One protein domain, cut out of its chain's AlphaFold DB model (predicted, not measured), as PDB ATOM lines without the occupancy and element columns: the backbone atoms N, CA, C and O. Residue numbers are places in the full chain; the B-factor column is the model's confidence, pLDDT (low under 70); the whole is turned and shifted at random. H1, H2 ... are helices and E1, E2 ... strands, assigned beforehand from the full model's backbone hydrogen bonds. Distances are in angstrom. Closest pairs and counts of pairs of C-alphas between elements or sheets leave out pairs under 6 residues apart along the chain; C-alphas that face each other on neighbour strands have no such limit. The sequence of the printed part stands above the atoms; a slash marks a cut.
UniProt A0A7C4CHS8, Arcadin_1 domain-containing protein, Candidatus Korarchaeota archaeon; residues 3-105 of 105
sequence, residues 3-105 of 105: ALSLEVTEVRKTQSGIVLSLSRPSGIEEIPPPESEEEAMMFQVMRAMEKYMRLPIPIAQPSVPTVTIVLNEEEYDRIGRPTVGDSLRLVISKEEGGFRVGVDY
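This is residues 3 to 105 of the 105 residues of the protein "Arcadin_1 domain-containing protein" of Candidatus Korarchaeota archaeon (UniProt A0A7C4CHS8). A strongly twisted five-stranded sheet, curled like part of a barrel but left open, forms the body with the short helix H2 over it, while a long open loop reaches away from the sheet and bears the helix H1 at its far end. Residues 35 to 41 and 44 to 59, most of H1 among them, stick out free of the rest. The printed part has 103 residues, with two named helices and five named strands in the order E1, E2, H1, E3, H2, E4, E5; the sheet runs E3, E2, E1, E4, E5, all antiparallel, and the class is mixed, helices and strands. The whole is only just loose, close to extended, with a radius of gyration of the C-alphas of 19.2 A, and its elongated outline spans 54 by 32 by 22 A.

In the sheet, E1 is residues 3 to 14, 27.6 A long, from C-alpha 3 at (193.162, 181.233, 254.289). E2 is residues 17 to 23, 19.4 A, and E3 is residues 67 to 71, 12.7 A. E4 is residues 87 to 95, 25.2 A, and E5 is residues 98 to 104, 19.4 A, ending with C-alpha 104 at (200.239, 178.297, 248.714). H2 is residues 73 to 78, 8.6 A. H1 is residues 37 to 52, 23.0 A, from C-alpha 37 at (192.285, 188.628, 291.339).

E1 bends by 71 degrees at residue 7, and its pairing is staggered: residues 3 to 7 pair with E4 and residues 7 to 14 with E2. E1 and E2 form a hairpin at 140 degrees between directions, with N 9 and O 21 at 2.9 A. E1 and E4 are antiparallel, with N 4 and O 90 at 2.8 A. E3, an edge strand, is antiparallel to E2 at 160 degrees, with N 20 and O 69 at 2.9 A. E4 and E5 form a hairpin at 151 degrees, with N 93 and O 100 at 2.9 A; E5 is the other edge strand. H2 is on the sheet at a height of 7.0 A, over E3 and slantwise to the strands, at 45 degrees to E3 on the local plane. The closest C-alphas of E2 and H2 are those of Gly 17 and Glu 73, 6.7 A apart. H1 is not on the sheet, and H1 and H2 are apart. Every O i to N i+4 pair in H1 and H2 is within hydrogen-bond range.

The two C-alphas farthest apart, those of Tyr 52 and Glu 96, are 56.6 A apart. The printed part has no cut. The links from E2 to H1, 13 residues, and from H1 to E3, 14 residues, are long. The mean pLDDT of the printed part is 71.2, and 39 residues are under 70, among them residues 25 to 33, 49 to 66 and 96 to 105.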
ATOM      1  N   ALA A   3     191.770 181.665 254.239       71.94
ATOM      2  CA  ALA A   3     193.162 181.233 254.289       71.94
ATOM      3  C   ALA A   3     193.505 180.811 255.720       71.94
ATOM      4  O   ALA A   3     193.311 181.590 256.651       71.94
ATOM      5  N   LEU A   4     193.997 179.589 255.889       71.56
ATOM      6  CA  LEU A   4     194.428 179.023 257.162       71.56
ATOM      7  C   LEU A   4     195.934 178.793 257.096       71.56
ATOM      8  O   LEU A   4     196.415 178.195 256.143       71.56
ATOM      9  N   SER A   5     196.665 179.253 258.106       78.81
ATOM     10  CA  SER A   5     198.077 178.896 258.268       78.81
ATOM     11  C   SER A   5     198.142 177.757 259.273       78.81
ATOM     12  O   SER A   5     197.760 177.948 260.428       78.81
ATOM     13  N   LEU A   6     198.534 176.571 258.815       79.88
ATOM     14  CA  LEU A   6     198.646 175.374 259.642       79.88
ATOM     15  C   LEU A   6     200.090 174.877 259.648       79.88
ATOM     16  O   LEU A   6     200.806 175.018 258.664       79.88
ATOM     17  N   GLU A   7     200.494 174.278 260.754       81.56
ATOM     18  CA  GLU A   7     201.792 173.643 260.938       81.56
ATOM     19  C   GLU A   7     201.682 172.146 260.637       81.56
ATOM     20  O   GLU A   7     200.715 171.485 261.037       81.56
ATOM     21  N   VAL A   8     202.672 171.604 259.932       82.31
ATOM     22  CA  VAL A   8     202.805 170.168 259.679       82.31
ATOM     23  C   VAL A   8     203.219 169.477 260.968       82.31
ATOM     24  O   VAL A   8     204.345 169.628 261.435       82.31
ATOM     25  N   THR A   9     202.315 168.683 261.532       79.81
ATOM     26  CA  THR A   9     202.553 167.942 262.777       79.81
ATOM     27  C   THR A   9     202.996 166.508 262.534       79.81
ATOM     28  O   THR A   9     203.731 165.945 263.340       79.81
ATOM     29  N   GLU A  10     202.599 165.909 261.410       79.31
ATOM     30  CA  GLU A  10     203.003 164.551 261.047       79.31
ATOM     31  C   GLU A  10     203.076 164.388 259.526       79.31
ATOM     32  O   GLU A  10     202.200 164.853 258.796       79.31
ATOM     33  N   VAL A  11     204.102 163.671 259.062       82.81
ATOM     34  CA  VAL A  11     204.219 163.197 257.679       82.81
ATOM     35  C   VAL A  11     204.383 161.681 257.706       82.81
ATOM     36  O   VAL A  11     205.353 161.170 258.267       82.81
ATOM     37  N   ARG A  12     203.450 160.942 257.102       83.88
ATOM     38  CA  ARG A  12     203.467 159.473 257.093       83.88
ATOM     39  C   ARG A  12     203.269 158.926 255.687       83.88
ATOM     40  O   ARG A  12     202.273 159.219 255.037       83.88
ATOM     41  N   LYS A  13     204.170 158.050 255.237       83.19
ATOM     42  CA  LYS A  13     203.995 157.299 253.986       83.19
ATOM     43  C   LYS A  13     203.111 156.072 254.234       83.19
ATOM     44  O   LYS A  13     203.425 155.245 255.088       83.19
ATOM     45  N   THR A  14     202.008 155.958 253.508       82.44
ATOM     46  CA  THR A  14     201.063 154.835 253.553       82.44
ATOM     47  C   THR A  14     200.992 154.142 252.189       82.44
ATOM     48  O   THR A  14     201.559 154.609 251.204       82.44
ATOM     49  N   GLN A  15     200.294 153.004 252.110       77.56
ATOM     50  CA  GLN A  15     200.076 152.295 250.837       77.56
ATOM     51  C   GLN A  15     199.228 153.101 249.837       77.56
ATOM     52  O   GLN A  15     199.259 152.816 248.645       77.56
ATOM     53  N   SER A  16     198.475 154.091 250.321       74.75
ATOM     54  CA  SER A  16     197.601 154.956 249.528       74.75
ATOM     55  C   SER A  16     198.223 156.312 249.170       74.75
ATOM     56  O   SER A  16     197.613 157.048 248.401       74.75
ATOM     57  N   GLY A  17     199.408 156.649 249.693       84.75
ATOM     58  CA  GLY A  17     200.088 157.915 249.406       84.75
ATOM     59  C   GLY A  17     200.903 158.457 250.582       84.75
ATOM     60  O   GLY A  17     201.364 157.715 251.446       84.75
ATOM     61  N   ILE A  18     201.098 159.769 250.608       82.62
ATOM     62  CA  ILE A  18     201.752 160.512 251.684       82.62
ATOM     63  C   ILE A  18     200.665 161.263 252.450       82.62
ATOM     64  O   ILE A  18     199.943 162.088 251.897       82.62
ATOM     65  N   VAL A  19     200.532 160.944 253.730       82.88
ATOM     66  CA  VAL A  19     199.580 161.567 254.645       82.88
ATOM     67  C   VAL A  19     200.276 162.712 255.364       82.88
ATOM     68  O   VAL A  19     201.295 162.502 256.023       82.88
ATOM     69  N   LEU A  20     199.704 163.905 255.242       81.19
ATOM     70  CA  LEU A  20     200.116 165.113 255.944       81.19
ATOM     71  C   LEU A  20     199.057 165.483 256.976       81.19
ATOM     72  O   LEU A  20     197.913 165.784 256.622       81.19
ATOM     73  N   SER A  21     199.453 165.484 258.242       82.06
ATOM     74  CA  SER A  21     198.638 165.984 259.344       82.06
ATOM     75  C   SER A  21     199.011 167.434 259.615       82.06
ATOM     76  O   SER A  21     200.181 167.760 259.824       82.06
ATOM     77  N   LEU A  22     198.005 168.303 259.600       81.19
ATOM     78  CA  LEU A  22     198.148 169.739 259.778       81.19
ATOM     79  C   LEU A  22     197.339 170.180 260.993       81.19
ATOM     80  O   LEU A  22     196.138 169.905 261.094       81.19
ATOM     81  N   SER A  23     197.985 170.905 261.895       75.75
ATOM     82  CA  SER A  23     197.356 171.461 263.092       75.75
ATOM     83  C   SER A  23     197.561 172.965 263.138       75.75
ATOM     84  O   SER A  23     198.401 173.520 262.433       75.75
ATOM     85  N   ARG A  24     196.774 173.661 263.960       70.31
ATOM     86  CA  ARG A  24     197.082 175.063 264.257       70.31
ATOM     87  C   ARG A  24     198.499 175.141 264.840       70.31
ATOM     88  O   ARG A  24     198.820 174.278 265.657       70.31
ATOM     89  N   PRO A  25     199.313 176.129 264.428       65.19
ATOM     90  CA  PRO A  25     200.663 176.275 264.943       65.19
ATOM     91  C   PRO A  25     200.653 176.297 266.466       65.19
ATOM     92  O   PRO A  25     199.801 176.946 267.088       65.19
ATOM     93  N   SER A  26     201.582 175.546 267.047       56.09
ATOM     94  CA  SER A  26     201.677 175.314 268.488       56.09
ATOM     95  C   SER A  26     202.179 176.581 269.189       56.09
ATOM     96  O   SER A  26     203.347 176.698 269.541       56.09
ATOM     97  N   GLY A  27     201.310 177.581 269.334       49.34
ATOM     98  CA  GLY A  27     201.660 178.877 269.923       49.34
ATOM     99  C   GLY A  27     200.486 179.682 270.474       49.34
ATOM    100  O   GLY A  27     200.693 180.791 270.952       49.34
ATOM    101  N   ILE A  28     199.263 179.149 270.422       50.56
ATOM    102  CA  ILE A  28     198.073 179.824 270.955       50.56
ATOM    103  C   ILE A  28     197.224 178.798 271.719       50.56
ATOM    104  O   ILE A  28     196.070 178.542 271.389       50.56
ATOM    105  N   GLU A  29     197.798 178.199 272.763       50.75
ATOM    106  CA  GLU A  29     197.008 178.043 273.987       50.75
ATOM    107  C   GLU A  29     197.040 179.413 274.665       50.75
ATOM    108  O   GLU A  29     197.826 179.675 275.575       50.75
ATOM    109  N   GLU A  30     196.221 180.337 274.157       48.25
ATOM    110  CA  GLU A  30     195.798 181.476 274.959       48.25
ATOM    111  C   GLU A  30     194.965 180.884 276.088       48.25
ATOM    112  O   GLU A  30     193.756 180.697 275.974       48.25
ATOM    113  N   ILE A  31     195.637 180.522 277.180       56.88
ATOM    114  CA  ILE A  31     194.965 180.490 278.465       56.88
ATOM    115  C   ILE A  31     194.423 181.914 278.614       56.88
ATOM    116  O   ILE A  31     195.235 182.848 278.625       56.88
ATOM    117  N   PRO A  32     193.092 182.110 278.623       58.91
ATOM    118  CA  PRO A  32     192.538 183.444 278.738       58.91
ATOM    119  C   PRO A  32     193.138 184.105 279.985       58.91
ATOM    120  O   PRO A  32     193.334 183.424 281.000       58.91
ATOM    121  N   PRO A  33     193.509 185.395 279.916       63.41
ATOM    122  CA  PRO A  33     194.020 186.085 281.088       63.41
ATOM    123  C   PRO A  33     192.950 186.030 282.189       63.41
ATOM    124  O   PRO A  33     191.767 186.159 281.871       63.41
ATOM    125  N   PRO A  34     193.337 185.827 283.458       71.56
ATOM    126  CA  PRO A  34     192.381 185.787 284.558       71.56
ATOM    127  C   PRO A  34     191.572 187.087 284.586       71.56
ATOM    128  O   PRO A  34     192.141 188.180 284.525       71.56
ATOM    129  N   GLU A  35     190.252 186.968 284.677       75.06
ATOM    130  CA  GLU A  35     189.325 188.104 284.689       75.06
ATOM    131  C   GLU A  35     189.170 188.682 286.108       75.06
ATOM    132  O   GLU A  35     188.605 189.763 286.293       75.06
ATOM    133  N   SER A  36     189.713 187.989 287.121       81.75
ATOM    134  CA  SER A  36     189.674 188.390 288.530       81.75
ATOM    135  C   SER A  36     190.978 188.117 289.294       81.75
ATOM    136  O   SER A  36     191.809 187.288 288.917       81.75
ATOM    137  N   GLU A  37     191.151 188.816 290.421       77.25
ATOM    138  CA  GLU A  37     192.285 188.628 291.339       77.25
ATOM    139  C   GLU A  37     192.294 187.220 291.966       77.25
ATOM    140  O   GLU A  37     193.355 186.627 292.167       77.25
ATOM    141  N   GLU A  38     191.110 186.645 292.199       78.12
ATOM    142  CA  GLU A  38     190.939 185.272 292.684       78.12
ATOM    143  C   GLU A  38     191.423 184.244 291.649       78.12
ATOM    144  O   GLU A  38     192.217 183.358 291.977       78.12
ATOM    145  N   GLU A  39     191.046 184.415 290.380       69.25
ATOM    146  CA  GLU A  39     191.516 183.564 289.280       69.25
ATOM    147  C   GLU A  39     193.028 183.675 289.066       69.25
ATOM    148  O   GLU A  39     193.696 182.668 288.824       69.25
ATOM    149  N   ALA A  40     193.600 184.874 289.212       73.81
ATOM    150  CA  ALA A  40     195.040 185.079 289.100       73.81
ATOM    151  C   ALA A  40     195.812 184.332 290.198       73.81
ATOM    152  O   ALA A  40     196.838 183.702 289.920       73.81
ATOM    153  N   MET A  41     195.306 184.353 291.436       78.94
ATOM    154  CA  MET A  41     195.880 183.588 292.544       78.94
ATOM    155  C   MET A  41     195.759 182.080 292.307       78.94
ATOM    156  O   MET A  41     196.745 181.355 292.464       78.94
ATOM    157  N   MET A  42     194.593 181.600 291.868       77.69
ATOM    158  CA  MET A  42     194.393 180.186 291.540       77.69
ATOM    159  C   MET A  42     195.330 179.720 290.425       77.69
ATOM    160  O   MET A  42     195.958 178.667 290.544       77.69
ATOM    161  N   PHE A  43     195.493 180.525 289.377       75.25
ATOM    162  CA  PHE A  43     196.378 180.214 288.262       75.25
ATOM    163  C   PHE A  43     197.840 180.085 288.704       75.25
ATOM    164  O   PHE A  43     198.528 179.129 288.339       75.25
ATOM    165  N   GLN A  44     198.319 181.004 289.547       72.88
ATOM    166  CA  GLN A  44     199.678 180.941 290.089       72.88
ATOM    167  C   GLN A  44     199.892 179.703 290.967       72.88
ATOM    168  O   GLN A  44     200.938 179.058 290.867       72.88
ATOM    169  N   VAL A  45     198.901 179.333 291.782       77.00
ATOM    170  CA  VAL A  45     198.952 178.115 292.603       77.00
ATOM    171  C   VAL A  45     198.974 176.869 291.719       77.00
ATOM    172  O   VAL A  45     199.811 175.995 291.940       77.00
ATOM    173  N   MET A  46     198.146 176.800 290.672       70.12
ATOM    174  CA  MET A  46     198.145 175.678 289.725       70.12
ATOM    175  C   MET A  46     199.488 175.531 288.999       70.12
ATOM    176  O   MET A  46     200.018 174.424 288.921       70.12
ATOM    177  N   ARG A  47     200.092 176.637 288.546       68.00
ATOM    178  CA  ARG A  47     201.421 176.639 287.905       68.00
ATOM    179  C   ARG A  47     202.537 176.248 288.874       68.00
ATOM    180  O   ARG A  47     203.472 175.538 288.504       68.00
ATOM    181  N   ALA A  48     202.446 176.679 290.130       70.44
ATOM    182  CA  ALA A  48     203.375 176.250 291.169       70.44
ATOM    183  C   ALA A  48     203.224 174.746 291.457       70.44
ATOM    184  O   ALA A  48     204.225 174.036 291.547       70.44
ATOM    185  N   MET A  49     201.996 174.235 291.532       66.44
ATOM    186  CA  MET A  49     201.731 172.808 291.717       66.44
ATOM    187  C   MET A  49     202.227 171.972 290.534       66.44
ATOM    188  O   MET A  49     202.844 170.945 290.778       66.44
ATOM    189  N   GLU A  50     202.055 172.430 289.292       61.62
ATOM    190  CA  GLU A  50     202.600 171.797 288.078       61.62
ATOM    191  C   GLU A  50     204.130 171.633 288.153       61.62
ATOM    192  O   GLU A  50     204.677 170.579 287.825       61.62
ATOM    193  N   LYS A  51     204.832 172.661 288.648       62.59
ATOM    194  CA  LYS A  51     206.297 172.651 288.764       62.59
ATOM    195  C   LYS A  51     206.812 171.645 289.798       62.59
ATOM    196  O   LYS A  51     207.892 171.083 289.611       62.59
ATOM    197  N   TYR A  52     206.088 171.450 290.899       57.84
ATOM    198  CA  TYR A  52     206.584 170.681 292.050       57.84
ATOM    199  C   TYR A  52     205.943 169.304 292.204       57.84
ATOM    200  O   TYR A  52     206.576 168.383 292.716       57.84
ATOM    201  N   MET A  53     204.715 169.136 291.733       57.03
ATOM    202  CA  MET A  53     204.013 167.869 291.715       57.03
ATOM    203  C   MET A  53     203.819 167.510 290.254       57.03
ATOM    204  O   MET A  53     203.030 168.145 289.564       57.03
ATOM    205  N   ARG A  54     204.542 166.491 289.770       55.31
ATOM    206  CA  ARG A  54     204.284 165.828 288.480       55.31
ATOM    207  C   ARG A  54     202.901 165.162 288.512       55.31
ATOM    208  O   ARG A  54     202.788 163.939 288.492       55.31
ATOM    209  N   LEU A  55     201.852 165.958 288.679       52.53
ATOM    210  CA  LEU A  55     200.478 165.519 288.644       52.53
ATOM    211  C   LEU A  55     200.208 165.067 287.210       52.53
ATOM    212  O   LEU A  55     200.550 165.793 286.274       52.53
ATOM    213  N   PRO A  56     199.591 163.894 287.011       47.47
ATOM    214  CA  PRO A  56     199.080 163.489 285.717       47.47
ATOM    215  C   PRO A  56     197.802 164.294 285.459       47.47
ATOM    216  O   PRO A  56     196.693 163.770 285.487       47.47
ATOM    217  N   ILE A  57     197.948 165.604 285.278       52.44
ATOM    218  CA  ILE A  57     196.923 166.408 284.621       52.44
ATOM    219  C   ILE A  57     196.856 165.849 283.196       52.44
ATOM    220  O   ILE A  57     197.925 165.534 282.661       52.44
ATOM    221  N   PRO A  58     195.666 165.644 282.597       48.22
ATOM    222  CA  PRO A  58     195.565 165.140 281.238       48.22
ATOM    223  C   PRO A  58     196.436 166.019 280.352       48.22
ATOM    224  O   PRO A  58     196.141 167.190 280.128       48.22
ATOM    225  N   ILE A  59     197.568 165.444 279.955       48.94
ATOM    226  CA  ILE A  59     198.522 166.022 279.029       48.94
ATOM    227  C   ILE A  59     197.678 166.454 277.842       48.94
ATOM    228  O   ILE A  59     196.871 165.635 277.397       48.94
ATOM    229  N   ALA A  60     197.821 167.725 277.450       49.22
ATOM    230  CA  ALA A  60     197.377 168.330 276.201       49.22
ATOM    231  C   ALA A  60     196.393 167.447 275.433       49.22
ATOM    232  O   ALA A  60     196.814 166.420 274.891       49.22
ATOM    233  N   GLN A  61     195.106 167.829 275.384       42.97
ATOM    234  CA  GLN A  61     194.163 167.185 274.465       42.97
ATOM    235  C   GLN A  61     194.913 166.937 273.155       42.97
ATOM    236  O   GLN A  61     195.451 167.910 272.618       42.97
ATOM    237  N   PRO A  62     195.074 165.669 272.716       45.53
ATOM    238  CA  PRO A  62     195.913 165.362 271.572       45.53
ATOM    239  C   PRO A  62     195.422 166.268 270.465       45.53
ATOM    240  O   PRO A  62     194.231 166.225 270.155       45.53
ATOM    241  N   SER A  63     196.299 167.161 269.999       50.72
ATOM    242  CA  SER A  63     195.957 168.200 269.040       50.72
ATOM    243  C   SER A  63     195.251 167.505 267.891       50.72
ATOM    244  O   SER A  63     195.895 166.791 267.120       50.72
ATOM    245  N   VAL A  64     193.921 167.603 267.852       53.59
ATOM    246  CA  VAL A  64     193.149 166.886 266.849       53.59
ATOM    247  C   VAL A  64     193.602 167.501 265.534       53.59
ATOM    248  O   VAL A  64     193.491 168.728 265.400       53.59
ATOM    249  N   PRO A  65     194.189 166.715 264.612       57.66
ATOM    250  CA  PRO A  65     194.693 167.262 263.365       57.66
ATOM    251  C   PRO A  65     193.540 168.013 262.713       57.66
ATOM    252  O   PRO A  65     192.480 167.451 262.441       57.66
ATOM    253  N   THR A  66     193.722 169.323 262.563       66.88
ATOM    254  CA  THR A  66     192.664 170.215 262.084       66.88
ATOM    255  C   THR A  66     192.344 169.883 260.634       66.88
ATOM    256  O   THR A  66     191.194 169.976 260.211       66.88
ATOM    257  N   VAL A  67     193.361 169.456 259.881       75.12
ATOM    258  CA  VAL A  67     193.236 168.992 258.504       75.12
ATOM    259  C   VAL A  67     194.184 167.813 258.296       75.12
ATOM    260  O   VAL A  67     195.347 167.867 258.682       75.12
ATOM    261  N   THR A  68     193.695 166.742 257.675       79.50
ATOM    262  CA  THR A  68     194.535 165.653 257.157       79.50
ATOM    263  C   THR A  68     194.415 165.647 255.642       79.50
ATOM    264  O   THR A  68     193.301 165.616 255.120       79.50
ATOM    265  N   ILE A  69     195.544 165.689 254.940       82.81
ATOM    266  CA  ILE A  69     195.591 165.664 253.475       82.81
ATOM    267  C   ILE A  69     196.315 164.394 253.049       82.81
ATOM    268  O   ILE A  69     197.374 164.066 253.580       82.81
ATOM    269  N   VAL A  70     195.733 163.671 252.097       84.12
ATOM    270  CA  VAL A  70     196.380 162.526 251.455       84.12
ATOM    271  C   VAL A  70     196.827 162.988 250.082       84.12
ATOM    272  O   VAL A  70     195.993 163.384 249.273       84.12
ATOM    273  N   LEU A  71     198.133 162.961 249.853       84.56
ATOM    274  CA  LEU A  71     198.755 163.348 248.595       84.56
ATOM    275  C   LEU A  71     199.390 162.134 247.931       84.56
ATOM    276  O   LEU A  71     199.873 161.222 248.604       84.56
ATOM    277  N   ASN A  72     199.441 162.131 246.607       87.38
ATOM    278  CA  ASN A  72     200.331 161.231 245.880       87.38
ATOM    279  C   ASN A  72     201.783 161.776 245.877       87.38
ATOM    280  O   ASN A  72     202.051 162.878 246.360       87.38
ATOM    281  N   GLU A  73     202.746 160.995 245.370       83.56
ATOM    282  CA  GLU A  73     204.161 161.419 245.343       83.56
ATOM    283  C   GLU A  73     204.389 162.664 244.471       83.56
ATOM    284  O   GLU A  73     205.161 163.539 244.851       83.56
ATOM    285  N   GLU A  74     203.680 162.794 243.347       85.00
ATOM    286  CA  GLU A  74     203.808 163.953 242.455       85.00
ATOM    287  C   GLU A  74     203.293 165.241 243.112       85.00
ATOM    288  O   GLU A  74     203.908 166.299 243.002       85.00
ATOM    289  N   GLU A  75     202.170 165.170 243.822       82.25
ATOM    290  CA  GLU A  75     201.577 166.278 244.567       82.25
ATOM    291  C   GLU A  75     202.462 166.693 245.739       82.25
ATOM    292  O   GLU A  75     202.655 167.889 245.950       82.25
ATOM    293  N   TYR A  76     203.037 165.724 246.459       83.31
ATOM    294  CA  TYR A  76     203.980 165.986 247.546       83.31
ATOM    295  C   TYR A  76     205.263 166.671 247.047       83.31
ATOM    296  O   TYR A  76     205.762 167.602 247.681       83.31
ATOM    297  N   ASP A  77     205.758 166.270 245.875       83.44
ATOM    298  CA  ASP A  77     206.901 166.911 245.224       83.44
ATOM    299  C   ASP A  77     206.568 168.334 244.756       83.44
ATOM    300  O   ASP A  77     207.374 169.249 244.929       83.44
ATOM    301  N   ARG A  78     205.358 168.556 244.226       82.56
ATOM    302  CA  ARG A  78     204.899 169.877 243.766       82.56
ATOM    303  C   ARG A  78     204.767 170.909 244.879       82.56
ATOM    304  O   ARG A  78     204.919 172.091 244.596       82.56
ATOM    305  N   ILE A  79     204.481 170.481 246.107       81.25
ATOM    306  CA  ILE A  79     204.401 171.372 247.275       81.25
ATOM    307  C   ILE A  79     205.747 171.534 248.002       81.25
ATOM    308  O   ILE A  79     205.785 172.099 249.090       81.25
ATOM    309  N   GLY A  80     206.847 171.028 247.434       82.19
ATOM    310  CA  GLY A  80     208.192 171.222 247.979       82.19
ATOM    311  C   GLY A  80     208.586 170.259 249.100       82.19
ATOM    312  O   GLY A  80     209.545 170.541 249.811       82.19
ATOM    313  N   ARG A  81     207.894 169.118 249.243       83.75
ATOM    314  CA  ARG A  81     208.167 168.089 250.266       83.75
ATOM    315  C   ARG A  81     208.224 168.649 251.698       83.75
ATOM    316  O   ARG A  81     209.253 168.512 252.362       83.75
ATOM    317  N   PRO A  82     207.133 169.260 252.192       82.12
ATOM    318  CA  PRO A  82     207.111 169.832 253.528       82.12
ATOM    319  C   PRO A  82     207.374 168.763 254.591       82.12
ATOM    320  O   PRO A  82     206.935 167.610 254.484       82.12
ATOM    321  N   THR A  83     208.103 169.176 255.616       83.31
ATOM    322  CA  THR A  83     208.552 168.385 256.757       83.31
ATOM    323  C   THR A  83     207.842 168.825 258.035       83.31
ATOM    324  O   THR A  83     207.141 169.835 258.066       83.31
ATOM    325  N   VAL A  84     207.966 168.032 259.103       80.38
ATOM    326  CA  VAL A  84     207.356 168.363 260.400       80.38
ATOM    327  C   VAL A  84     207.927 169.687 260.919       80.38
ATOM    328  O   VAL A  84     209.145 169.840 260.989       80.38
ATOM    329  N   GLY A  85     207.045 170.614 261.296       76.19
ATOM    330  CA  GLY A  85     207.376 171.980 261.715       76.19
ATOM    331  C   GLY A  85     207.241 173.035 260.611       76.19
ATOM    332  O   GLY A  85     207.234 174.229 260.911       76.19
ATOM    333  N   ASP A  86     207.079 172.630 259.346       80.56
ATOM    334  CA  ASP A  86     206.837 173.583 258.263       80.56
ATOM    335  C   ASP A  86     205.418 174.160 258.344       80.56
ATOM    336  O   ASP A  86     204.448 173.477 258.685       80.56
ATOM    337  N   SER A  87     205.289 175.446 258.017       80.62
ATOM    338  CA  SER A  87     204.000 176.137 257.965       80.62
ATOM    339  C   SER A  87     203.455 176.133 256.542       80.62
ATOM    340  O   SER A  87     204.086 176.658 255.629       80.62
ATOM    341  N   LEU A  88     202.258 175.583 256.361       82.31
ATOM    342  CA  LEU A  88     201.540 175.564 255.092       82.31
ATOM    343  C   LEU A  88     200.345 176.510 255.138       82.31
ATOM    344  O   LEU A  88     199.534 176.493 256.071       82.31
ATOM    345  N   ARG A  89     200.195 177.311 254.081       81.62
ATOM    346  CA  ARG A  89     199.028 178.166 253.897       81.62
ATOM    347  C   ARG A  89     197.991 177.445 253.048       81.62
ATOM    348  O   ARG A  89     198.137 177.298 251.839       81.62
ATOM    349  N   LEU A  90     196.906 177.024 253.684       80.44
ATOM    350  CA  LEU A  90     195.752 176.435 253.022       80.44
ATOM    351  C   LEU A  90     194.775 177.524 252.604       80.44
ATOM    352  O   LEU A  90     194.251 178.261 253.435       80.44
ATOM    353  N   VAL A  91     194.481 177.588 251.316       79.00
ATOM    354  CA  VAL A  91     193.492 178.489 250.735       79.00
ATOM    355  C   VAL A  91     192.254 177.678 250.376       79.00
ATOM    356  O   VAL A  91     192.285 176.838 249.484       79.00
ATOM    357  N   ILE A  92     191.148 177.941 251.065       77.56
ATOM    358  CA  ILE A  92     189.848 177.332 250.798       77.56
ATOM    359  C   ILE A  92     188.990 178.339 250.027       77.56
ATOM    360  O   ILE A  92     188.573 179.385 250.549       77.56
ATOM    361  N   SER A  93     188.711 178.029 248.764       77.12
ATOM    362  CA  SER A  93     187.778 178.773 247.918       77.12
ATOM    363  C   SER A  93     186.468 178.003 247.769       77.12
ATOM    364  O   SER A  93     186.451 176.785 247.619       77.12
ATOM    365  N   LYS A  94     185.345 178.722 247.832       71.06
ATOM    366  CA  LYS A  94     184.019 178.160 247.567       71.06
ATOM    367  C   LYS A  94     183.771 178.227 246.060       71.06
ATOM    368  O   LYS A  94     183.847 179.320 245.505       71.06
ATOM    369  N   GLU A  95     183.479 177.093 245.435       74.00
ATOM    370  CA  GLU A  95     183.070 176.995 244.028       74.00
ATOM    371  C   GLU A  95     181.605 176.517 243.945       74.00
ATOM    372  O   GLU A  95     181.050 175.993 244.919       74.00
ATOM    373  N   GLU A  96     180.940 176.735 242.804       49.47
ATOM    374  CA  GLU A  96     179.575 176.243 242.565       49.47
ATOM    375  C   GLU A  96     179.586 174.707 242.516       49.47
ATOM    376  O   GLU A  96     179.888 174.099 241.496       49.47
ATOM    377  N   GLY A  97     179.308 174.076 243.661       65.75
ATOM    378  CA  GLY A  97     179.286 172.619 243.821       65.75
ATOM    379  C   GLY A  97     180.207 172.070 244.914       65.75
ATOM    380  O   GLY A  97     180.120 170.883 245.218       65.75
ATOM    381  N   GLY A  98     181.048 172.897 245.553       68.44
ATOM    382  CA  GLY A  98     181.921 172.418 246.629       68.44
ATOM    383  C   GLY A  98     182.943 173.426 247.157       68.44
ATOM    384  O   GLY A  98     182.844 174.637 246.951       68.44
ATOM    385  N   PHE A  99     183.938 172.900 247.869       64.88
ATOM    386  CA  PHE A  99     185.090 173.653 248.358       64.88
ATOM    387  C   PHE A  99     186.349 173.146 247.665       64.88
ATOM    388  O   PHE A  99     186.604 171.944 247.635       64.88
ATOM    389  N   ARG A 100     187.153 174.069 247.146       69.75
ATOM    390  CA  ARG A 100     188.478 173.785 246.608       69.75
ATOM    391  C   ARG A 100     189.518 174.188 247.645       69.75
ATOM    392  O   ARG A 100     189.475 175.305 248.153       69.75
ATOM    393  N   VAL A 101     190.432 173.272 247.952       66.25
ATOM    394  CA  VAL A 101     191.555 173.500 248.869       66.25
ATOM    395  C   VAL A 101     192.833 173.582 248.037       66.25
ATOM    396  O   VAL A 101     193.163 172.645 247.319       66.25
ATOM    397  N   GLY A 102     193.518 174.719 248.097       67.62
ATOM    398  CA  GLY A 102     194.848 174.926 247.530       67.62
ATOM    399  C   GLY A 102     195.886 175.107 248.633       67.62
ATOM    400  O   GLY A 102     195.550 175.573 249.721       67.62
ATOM    401  N   VAL A 103     197.134 174.747 248.354       69.00
ATOM    402  CA  VAL A 103     198.287 175.029 249.218       69.00
ATOM    403  C   VAL A 103     199.125 176.088 248.508       69.00
ATOM    404  O   VAL A 103     199.470 175.894 247.344       69.00
ATOM    405  N   ASP A 104     199.383 177.204 249.186       64.19
ATOM    406  CA  ASP A 104     200.239 178.297 248.714       64.19
ATOM    407  C   ASP A 104     201.589 178.177 249.442       64.19
ATOM    408  O   ASP A 104     201.600 178.094 250.677       64.19
ATOM    409  N   TYR A 105     202.683 178.072 248.680       53.91
ATOM    410  CA  TYR A 105     204.051 177.787 249.143       53.91
ATOM    411  C   TYR A 105     205.010 178.932 248.814       53.91
ATOM    412  O   TYR A 105     205.018 179.387 247.647       53.91
TER     413      TYR A 105